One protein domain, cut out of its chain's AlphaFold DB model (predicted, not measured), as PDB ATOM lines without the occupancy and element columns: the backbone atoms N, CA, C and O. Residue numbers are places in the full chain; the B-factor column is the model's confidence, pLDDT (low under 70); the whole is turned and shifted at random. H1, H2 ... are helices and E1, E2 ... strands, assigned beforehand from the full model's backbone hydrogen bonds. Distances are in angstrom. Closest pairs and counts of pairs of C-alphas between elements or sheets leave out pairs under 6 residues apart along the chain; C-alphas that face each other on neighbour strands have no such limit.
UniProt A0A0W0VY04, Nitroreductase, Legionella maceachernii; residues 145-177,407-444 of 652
ATOM      1  N   ILE A 145     -51.819  49.317  18.516       81.44
ATOM      2  CA  ILE A 145     -51.038  49.395  19.749       81.44
ATOM      3  C   ILE A 145     -51.558  50.549  20.609       81.44
ATOM      4  O   ILE A 145     -51.410  51.722  20.266       81.44
ATOM      5  N   GLU A 146     -52.137  50.217  21.760       79.94
ATOM      6  CA  GLU A 146     -52.584  51.177  22.765       79.94
ATOM      7  C   GLU A 146     -51.621  51.178  23.956       79.94
ATOM      8  O   GLU A 146     -51.478  50.208  24.706       79.94
ATOM      9  N   ARG A 147     -50.958  52.313  24.176       69.69
ATOM     10  CA  ARG A 147     -50.168  52.511  25.393       69.69
ATOM     11  C   ARG A 147     -51.120  52.791  26.547       69.69
ATOM     12  O   ARG A 147     -51.937  53.705  26.453       69.69
ATOM     13  N   SER A 148     -51.009  52.023  27.626       68.00
ATOM     14  CA  SER A 148     -51.809  52.244  28.827       68.00
ATOM     15  C   SER A 148     -50.961  52.623  30.036       68.00
ATOM     16  O   SER A 148     -49.731  52.632  29.987       68.00
ATOM     17  N   GLN A 149     -51.701  52.956  31.088       63.19
ATOM     18  CA  GLN A 149     -51.322  53.467  32.392       63.19
ATOM     19  C   GLN A 149     -49.987  52.947  32.943       63.19
ATOM     20  O   GLN A 149     -49.654  51.764  32.880       63.19
ATOM     21  N   GLU A 150     -49.250  53.873  33.545       64.31
ATOM     22  CA  GLU A 150     -48.067  53.569  34.331       64.31
ATOM     23  C   GLU A 150     -48.467  52.756  35.573       64.31
ATOM     24  O   GLU A 150     -49.347  53.138  36.343       64.31
ATOM     25  N   THR A 151     -47.830  51.606  35.746       66.81
ATOM     26  CA  THR A 151     -47.977  50.721  36.904       66.81
ATOM     27  C   THR A 151     -46.776  50.881  37.845       66.81
ATOM     28  O   THR A 151     -45.737  51.436  37.452       66.81
ATOM     29  N   PRO A 152     -46.854  50.368  39.087       61.75
ATOM     30  CA  PRO A 152     -45.707  50.348  39.989       61.75
ATOM     31  C   PRO A 152     -44.466  49.675  39.387       61.75
ATOM     32  O   PRO A 152     -43.370  50.134  39.682       61.75
ATOM     33  N   GLY A 153     -44.624  48.685  38.499       59.41
ATOM     34  CA  GLY A 153     -43.541  47.979  37.798       59.41
ATOM     35  C   GLY A 153     -43.046  48.607  36.495       59.41
ATOM     36  O   GLY A 153     -42.185  48.040  35.831       59.41
ATOM     37  N   GLY A 154     -43.603  49.747  36.077       71.31
ATOM     38  CA  GLY A 154     -43.333  50.357  34.772       71.31
ATOM     39  C   GLY A 154     -44.576  50.386  33.886       71.31
ATOM     40  O   GLY A 154     -45.683  50.595  34.373       71.31
ATOM     41  N   TYR A 155     -44.423  50.209  32.575       72.44
ATOM     42  CA  TYR A 155     -45.520  50.366  31.613       72.44
ATOM     43  C   TYR A 155     -46.151  49.028  31.223       72.44
ATOM     44  O   TYR A 155     -45.439  48.052  30.988       72.44
ATOM     45  N   ARG A 156     -47.484  49.021  31.090       83.62
ATOM     46  CA  ARG A 156     -48.248  47.923  30.482       83.62
ATOM     47  C   ARG A 156     -48.787  48.334  29.126       83.62
ATOM     48  O   ARG A 156     -49.423  49.388  28.985       83.62
ATOM     49  N   ILE A 157     -48.544  47.492  28.132       87.38
ATOM     50  CA  ILE A 157     -48.939  47.748  26.750       87.38
ATOM     51  C   ILE A 157     -50.105  46.825  26.408       87.38
ATOM     52  O   ILE A 157     -50.064  45.626  26.679       87.38
ATOM     53  N   TRP A 158     -51.144  47.389  25.796       88.31
ATOM     54  CA  TRP A 158     -52.310  46.637  25.348       88.31
ATOM     55  C   TRP A 158     -52.470  46.784  23.850       88.31
ATOM     56  O   TRP A 158     -52.162  47.822  23.269       88.31
ATOM     57  N   PHE A 159     -52.994  45.747  23.224       89.56
ATOM     58  CA  PHE A 159     -53.370  45.768  21.825       89.56
ATOM     59  C   PHE A 159     -54.878  45.686  21.694       89.56
ATOM     60  O   PHE A 159     -55.529  44.954  22.438       89.56
ATOM     61  N   THR A 160     -55.423  46.399  20.717       86.62
ATOM     62  CA  THR A 160     -56.836  46.318  20.356       86.62
ATOM     63  C   THR A 160     -56.953  45.579  19.034       86.62
ATOM     64  O   THR A 160     -56.518  46.074  17.996       86.62
ATOM     65  N   THR A 161     -57.535  44.379  19.071       80.06
ATOM     66  CA  THR A 161     -57.768  43.530  17.898       80.06
ATOM     67  C   THR A 161     -59.255  43.203  17.801       80.06
ATOM     68  O   THR A 161     -59.861  42.727  18.763       80.06
ATOM     69  N   GLY A 162     -59.897  43.545  16.680       78.31
ATOM     70  CA  GLY A 162     -61.336  43.310  16.483       78.31
ATOM     71  C   GLY A 162     -62.220  43.932  17.576       78.31
ATOM     72  O   GLY A 162     -63.221  43.339  17.970       78.31
ATOM     73  N   GLY A 163     -61.809  45.080  18.130       78.50
ATOM     74  CA  GLY A 163     -62.493  45.766  19.233       78.50
ATOM     75  C   GLY A 163     -62.248  45.185  20.634       78.50
ATOM     76  O   GLY A 163     -62.788  45.709  21.604       78.50
ATOM     77  N   LYS A 164     -61.433  44.129  20.776       84.19
ATOM     78  CA  LYS A 164     -61.074  43.527  22.071       84.19
ATOM     79  C   LYS A 164     -59.659  43.912  22.489       84.19
ATOM     80  O   LYS A 164     -58.742  43.860  21.671       84.19
ATOM     81  N   LYS A 165     -59.480  44.229  23.776       87.06
ATOM     82  CA  LYS A 165     -58.163  44.483  24.374       87.06
ATOM     83  C   LYS A 165     -57.469  43.182  24.761       87.06
ATOM     84  O   LYS A 165     -58.071  42.325  25.404       87.06
ATOM     85  N   VAL A 166     -56.197  43.061  24.399       88.06
ATOM     86  CA  VAL A 166     -55.320  41.932  24.725       88.06
ATOM     87  C   VAL A 166     -54.003  42.472  25.263       88.06
ATOM     88  O   VAL A 166     -53.475  43.463  24.769       88.06
ATOM     89  N   ASP A 167     -53.483  41.825  26.295       88.38
ATOM     90  CA  ASP A 167     -52.171  42.125  26.857       88.38
ATOM     91  C   ASP A 167     -51.043  41.888  25.834       88.38
ATOM     92  O   ASP A 167     -51.051  40.871  25.131       88.38
ATOM     93  N   SER A 168     -50.065  42.797  25.758       90.12
ATOM     94  CA  SER A 168     -49.017  42.731  24.731       90.12
ATOM     95  C   SER A 168     -48.160  41.466  24.822       90.12
ATOM     96  O   SER A 168     -47.873  40.856  23.790       90.12
ATOM     97  N   ILE A 169     -47.814  41.017  26.036       89.88
ATOM     98  CA  ILE A 169     -47.013  39.806  26.258       89.88
ATOM     99  C   ILE A 169     -47.793  38.558  25.882       89.88
ATOM    100  O   ILE A 169     -47.273  37.700  25.163       89.88
ATOM    101  N   ARG A 170     -49.059  38.467  26.304       90.75
ATOM    102  CA  ARG A 170     -49.943  37.375  25.872       90.75
ATOM    103  C   ARG A 170     -50.045  37.321  24.356       90.75
ATOM    104  O   ARG A 170     -49.928  36.235  23.793       90.75
ATOM    105  N   TYR A 171     -50.200  38.471  23.705       90.69
ATOM    106  CA  TYR A 171     -50.275  38.540  22.254       90.69
ATOM    107  C   TYR A 171     -48.998  38.020  21.588       90.69
ATOM    108  O   TYR A 171     -49.081  37.095  20.782       90.69
ATOM    109  N   ILE A 172     -47.812  38.545  21.929       90.44
ATOM    110  CA  ILE A 172     -46.566  38.098  21.277       90.44
ATOM    111  C   ILE A 172     -46.239  36.636  21.582       90.44
ATOM    112  O   ILE A 172     -45.724  35.928  20.719       90.44
ATOM    113  N   HIS A 173     -46.573  36.153  22.781       93.12
ATOM    114  CA  HIS A 173     -46.384  34.750  23.119       93.12
ATOM    115  C   HIS A 173     -47.275  33.856  22.250       93.12
ATOM    116  O   HIS A 173     -46.787  32.867  21.704       93.12
ATOM    117  N   GLN A 174     -48.542  34.249  22.065       90.50
ATOM    118  CA  GLN A 174     -49.504  33.566  21.199       90.50
ATOM    119  C   GLN A 174     -49.105  33.589  19.721       90.50
ATOM    120  O   GLN A 174     -49.304  32.583  19.048       90.50
ATOM    121  N   GLN A 175     -48.502  34.672  19.216       87.88
ATOM    122  CA  GLN A 175     -47.979  34.696  17.839       87.88
ATOM    123  C   GLN A 175     -46.902  33.629  17.617       87.88
ATOM    124  O   GLN A 175     -46.826  33.027  16.550       87.88
ATOM    125  N   GLY A 176     -46.095  33.356  18.643       88.88
ATOM    126  CA  GLY A 176     -45.106  32.286  18.614       88.88
ATOM    127  C   GLY A 176     -45.667  30.890  18.899       88.88
ATOM    128  O   GLY A 176     -44.875  29.946  18.892       88.88
ATOM    129  N   ASN A 177     -46.963  30.724  19.197       91.50
ATOM    130  CA  ASN A 177     -47.531  29.421  19.545       91.50
ATOM    131  C   ASN A 177     -47.617  28.491  18.334       91.50
ATOM    132  O   ASN A 177     -48.043  28.857  17.237       91.50
ATOM    133  N   GLU A 407     -33.678  54.020  44.058       87.75
ATOM    134  CA  GLU A 407     -34.349  54.619  42.917       87.75
ATOM    135  C   GLU A 407     -33.691  54.144  41.621       87.75
ATOM    136  O   GLU A 407     -32.471  54.003  41.534       87.75
ATOM    137  N   ILE A 408     -34.511  53.933  40.598       87.31
ATOM    138  CA  ILE A 408     -34.100  53.599  39.235       87.31
ATOM    139  C   ILE A 408     -34.436  54.763  38.297       87.31
ATOM    140  O   ILE A 408     -35.362  55.530  38.587       87.31
ATOM    141  N   PRO A 409     -33.728  54.924  37.163       88.94
ATOM    142  CA  PRO A 409     -34.137  55.873  36.133       88.94
ATOM    143  C   PRO A 409     -35.598  55.647  35.742       88.94
ATOM    144  O   PRO A 409     -36.043  54.505  35.618       88.94
ATOM    145  N   GLN A 410     -36.351  56.723  35.512       87.12
ATOM    146  CA  GLN A 410     -37.624  56.581  34.811       87.12
ATOM    147  C   GLN A 410     -37.341  56.029  33.415       87.12
ATOM    148  O   GLN A 410     -36.363  56.415  32.774       87.12
ATOM    149  N   PHE A 411     -38.179  55.124  32.931       87.50
ATOM    150  CA  PHE A 411     -37.967  54.476  31.645       87.50
ATOM    151  C   PHE A 411     -39.289  54.265  30.947       87.50
ATOM    152  O   PHE A 411     -40.265  53.943  31.603       87.50
ATOM    153  N   ALA A 412     -39.320  54.408  29.628       84.50
ATOM    154  CA  ALA A 412     -40.482  54.060  28.822       84.50
ATOM    155  C   ALA A 412     -40.112  52.941  27.841       84.50
ATOM    156  O   ALA A 412     -38.924  52.766  27.552       84.50
ATOM    157  N   PRO A 413     -41.097  52.221  27.283       81.94
ATOM    158  CA  PRO A 413     -40.858  51.392  26.114       81.94
ATOM    159  C   PRO A 413     -40.233  52.217  24.982       81.94
ATOM    160  O   PRO A 413     -40.513  53.417  24.848       81.94
ATOM    161  N   VAL A 414     -39.423  51.569  24.145       85.69
ATOM    162  CA  VAL A 414     -38.909  52.175  22.904       85.69
ATOM    163  C   VAL A 414     -40.081  52.589  21.991       85.69
ATOM    164  O   VAL A 414     -41.227  52.182  22.192       85.69
ATOM    165  N   ALA A 415     -39.842  53.476  21.019       85.44
ATOM    166  CA  ALA A 415     -40.855  53.859  20.036       85.44
ATOM    167  C   ALA A 415     -41.453  52.608  19.363       85.44
ATOM    168  O   ALA A 415     -40.716  51.776  18.844       85.44
ATOM    169  N   LEU A 416     -42.783  52.490  19.411       86.81
ATOM    170  CA  LEU A 416     -43.540  51.374  18.837       86.81
ATOM    171  C   LEU A 416     -44.323  51.888  17.628       86.81
ATOM    172  O   LEU A 416     -44.742  53.053  17.658       86.81
ATOM    173  N   PRO A 417     -44.550  51.054  16.598       87.12
ATOM    174  CA  PRO A 417     -45.441  51.413  15.504       87.12
ATOM    175  C   PRO A 417     -46.880  51.586  16.002       87.12
ATOM    176  O   PRO A 417     -47.232  51.200  17.118       87.12
ATOM    177  N   LYS A 418     -47.727  52.194  15.167       86.69
ATOM    178  CA  LYS A 418     -49.154  52.332  15.479       86.69
ATOM    179  C   LYS A 418     -49.884  51.002  15.290       86.69
ATOM    180  O   LYS A 418     -50.748  50.662  16.102       86.69
ATOM    181  N   GLU A 419     -49.529  50.265  14.242       86.56
ATOM    182  CA  GLU A 419     -50.141  48.990  13.880       86.56
ATOM    183  C   GLU A 419     -49.121  47.863  14.048       86.56
ATOM    184  O   GLU A 419     -47.944  48.000  13.720       86.56
ATOM    185  N   VAL A 420     -49.568  46.731  14.589       84.75
ATOM    186  CA  VAL A 420     -48.702  45.561  14.805       84.75
ATOM    187  C   VAL A 420     -48.189  44.991  13.480       84.75
ATOM    188  O   VAL A 420     -47.073  44.486  13.421       84.75
ATOM    189  N   GLN A 421     -48.992  45.087  12.421       84.19
ATOM    190  CA  GLN A 421     -48.659  44.583  11.089       84.19
ATOM    191  C   GLN A 421     -47.477  45.309  10.430       84.19
ATOM    192  O   GLN A 421     -46.876  44.761   9.508       84.19
ATOM    193  N   ASP A 422     -47.111  46.497  10.916       86.38
ATOM    194  CA  ASP A 422     -46.024  47.310  10.356       86.38
ATOM    195  C   ASP A 422     -44.627  46.776  10.713       86.38
ATOM    196  O   ASP A 422     -43.611  47.325  10.282       86.38
ATOM    197  N   ILE A 423     -44.546  45.732  11.541       90.00
ATOM    198  CA  ILE A 423     -43.289  45.226  12.081       90.00
ATOM    199  C   ILE A 423     -43.289  43.698  12.179       90.00
ATOM    200  O   ILE A 423     -44.276  43.061  12.540       90.00
ATOM    201  N   GLU A 424     -42.142  43.092  11.873       90.88
ATOM    202  CA  GLU A 424     -41.965  41.647  12.016       90.88
ATOM    203  C   GLU A 424     -42.072  41.230  13.508       90.88
ATOM    204  O   GLU A 424     -41.514  41.916  14.373       90.88
ATOM    205  N   PRO A 425     -42.769  40.125  13.851       91.06
ATOM    206  CA  PRO A 425     -43.113  39.805  15.242       91.06
ATOM    207  C   PRO A 425     -41.941  39.642  16.216       91.06
ATOM    208  O   PRO A 425     -42.077  39.995  17.386       91.06
ATOM    209  N   THR A 426     -40.784  39.148  15.773       93.69
ATOM    210  CA  THR A 426     -39.580  39.051  16.618       93.69
ATOM    211  C   THR A 426     -39.026  40.434  16.943       93.69
ATOM    212  O   THR A 426     -38.712  40.715  18.102       93.69
ATOM    213  N   ARG A 427     -38.957  41.325  15.947       94.81
ATOM    214  CA  ARG A 427     -38.557  42.728  16.143       94.81
ATOM    215  C   ARG A 427     -39.548  43.476  17.033       94.81
ATOM    216  O   ARG A 427     -39.123  44.217  17.916       94.81
ATOM    217  N   LEU A 428     -40.851  43.231  16.871       93.94
ATOM    218  CA  LEU A 428     -41.882  43.771  17.758       93.94
ATOM    219  C   LEU A 428     -41.703  43.277  19.194       93.94
ATOM    220  O   LEU A 428     -41.684  44.083  20.120       93.94
ATOM    221  N   ALA A 429     -41.531  41.968  19.392       94.75
ATOM    222  CA  ALA A 429     -41.316  41.381  20.711       94.75
ATOM    223  C   ALA A 429     -40.072  41.964  21.397       94.75
ATOM    224  O   ALA A 429     -40.116  42.279  22.589       94.75
ATOM    225  N   TYR A 430     -38.990  42.183  20.643       95.75
ATOM    226  CA  TYR A 430     -37.829  42.912  21.138       95.75
ATOM    227  C   TYR A 430     -38.208  44.349  21.528       95.75
ATOM    228  O   TYR A 430     -38.038  44.707  22.687       95.75
ATOM    229  N   GLN A 431     -38.798  45.156  20.640       94.00
ATOM    230  CA  GLN A 431     -39.144  46.554  20.947       94.00
ATOM    231  C   GLN A 431     -40.088  46.718  22.148       94.00
ATOM    232  O   GLN A 431     -39.859  47.597  22.977       94.00
ATOM    233  N   LEU A 432     -41.105  45.859  22.284       92.25
ATOM    234  CA  LEU A 432     -42.043  45.873  23.419       92.25
ATOM    235  C   LEU A 432     -41.345  45.673  24.761       92.25
ATOM    236  O   LEU A 432     -41.780  46.202  25.778       92.25
ATOM    237  N   THR A 433     -40.266  44.898  24.756       93.56
ATOM    238  CA  THR A 433     -39.503  44.530  25.949       93.56
ATOM    239  C   THR A 433     -38.239  45.381  26.134       93.56
ATOM    240  O   THR A 433     -37.495  45.190  27.100       93.56
ATOM    241  N   SER A 434     -37.988  46.327  25.224       94.31
ATOM    242  CA  SER A 434     -36.893  47.291  25.309       94.31
ATOM    243  C   SER A 434     -37.295  48.494  26.155       94.31
ATOM    244  O   SER A 434     -38.423  48.978  26.072       94.31
ATOM    245  N   VAL A 435     -36.351  49.021  26.928       92.50
ATOM    246  CA  VAL A 435     -36.534  50.200  27.774       92.50
ATOM    247  C   VAL A 435     -35.605  51.323  27.326       92.50
ATOM    248  O   VAL A 435     -34.476  51.099  26.892       92.50
ATOM    249  N   GLN A 436     -36.092  52.554  27.440       92.88
ATOM    250  CA  GLN A 436     -35.345  53.773  27.159       92.88
ATOM    251  C   GLN A 436     -35.420  54.701  28.367       92.88
ATOM    252  O   GLN A 436     -36.517  55.009  28.844       92.88
ATOM    253  N   TRP A 437     -34.270  55.198  28.827       92.69
ATOM    254  CA  TRP A 437     -34.200  56.138  29.942       92.69
ATOM    255  C   TRP A 437     -34.919  57.448  29.608       92.69
ATOM    256  O   TRP A 437     -34.762  58.038  28.536       92.69
ATOM    257  N   LYS A 438     -35.704  57.920  30.572       90.44
ATOM    258  CA  LYS A 438     -36.353  59.227  30.606       90.44
ATOM    259  C   LYS A 438     -35.691  60.087  31.675       90.44
ATOM    260  O   LYS A 438     -34.931  59.613  32.515       90.44
ATOM    261  N   LYS A 439     -35.952  61.392  31.611       89.12
ATOM    262  CA  LYS A 439     -35.457  62.327  32.619       89.12
ATOM    263  C   LYS A 439     -36.163  62.048  33.948       89.12
ATOM    264  O   LYS A 439     -37.386  62.038  33.984       89.12
ATOM    265  N   GLY A 440     -35.386  61.909  35.019       90.19
ATOM    266  CA  GLY A 440     -35.893  61.689  36.372       90.19
ATOM    267  C   GLY A 440     -35.682  60.260  36.866       90.19
ATOM    268  O   GLY A 440     -35.255  59.377  36.124       90.19
ATOM    269  N   PHE A 441     -35.986  60.058  38.142       89.12
ATOM    270  CA  PHE A 441     -35.881  58.779  38.834       89.12
ATOM    271  C   PHE A 441     -37.244  58.395  39.415       89.12
ATOM    272  O   PHE A 441     -38.147  59.230  39.538       89.12
ATOM    273  N   ARG A 442     -37.415  57.113  39.715       86.81
ATOM    274  CA  ARG A 442     -38.567  56.572  40.435       86.81
ATOM    275  C   ARG A 442     -38.080  55.588  41.483       86.81
ATOM    276  O   ARG A 442     -37.070  54.920  41.279       86.81
ATOM    277  N   LYS A 443     -38.834  55.451  42.570       87.38
ATOM    278  CA  LYS A 443     -38.557  54.440  43.592       87.38
ATOM    279  C   LYS A 443     -38.582  53.041  42.974       87.38
ATOM    280  O   LYS A 443     -39.480  52.731  42.187       87.38
ATOM    281  N   THR A 444     -37.609  52.215  43.346       82.25
ATOM    282  CA  THR A 444     -37.547  50.821  42.904       82.25
ATOM    283  C   THR A 444     -38.800  50.075  43.371       82.25
ATOM    284  O   THR A 444     -39.147  50.161  44.556       82.25
TER     285      THR A 444
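Overview. This is residues 145 to 177 and 407 to 444 of the 652 residues of the protein "Nitroreductase" of Legionella maceachernii (UniProt A0A0W0VY04). A twisted three-stranded sheet, E1, E2 and E3, makes one long side of an elongated domain; along the other side come two helices, H1 and H2, side by side, and then a two-stranded ribbon, E4 and E5, at one end. The printed part has 71 residues, in the order E1 E2 E3 H1 E4 H2 E5, of mixed class; both sheets are antiparallel, the larger in the order E1 - E2 - E3. It is only just compact, close to loose, with a radius of gyration of the C-alphas of 13.0 A and spans of 37 by 22 by 22 A.

Along the chain. E1, residues 145 to 151, begins at C-alpha 145 (-51.038, 49.395, 19.749). E2 is residues 154 to 161, 23.2 A long, and E3 residues 164 to 167. H1 is residues 168 to 175 and H2 residues 425 to 433, 12.2 A. E4 is residues 407 to 413, 18.3 A; E5, residues 435 to 443, bends by 105 degrees at residue 439 and ends at C-alpha 443 (-38.557, 54.440, 43.592).

Arrangement. E1, E2 and E3 form a meander, each strand the antiparallel neighbour of the one before. N 146 and O 158 are 2.8 A apart, N 159 and O 166 2.8 A. H1 is on this sheet, at a height of 7.5 A, over none of its strands. H1 and H2 touch, C-alphas 172 and 429 being closest at 6.2 A, at a shallow tilt of 20 degrees, opposite ways. In both, every O i to N i+4 pair is within hydrogen-bond range. E4 and E5 are antiparallel at 145 degrees, with N 438 and O 410 2.7 A apart. The closest C-alphas of E2 and E4, Tyr 155 and Ala 412, are 6.8 A apart.

Size, cuts and confidence. The C-alphas farthest apart, of Gly 162 and Glu 407, are 39.4 A apart. Residues 178 to 406 are not printed; the gap between C-alphas 177 and 407 is 36.8 A. The link E4 to H2 is long, with 11 residues. Residues 147 to 153 have pLDDT under 70.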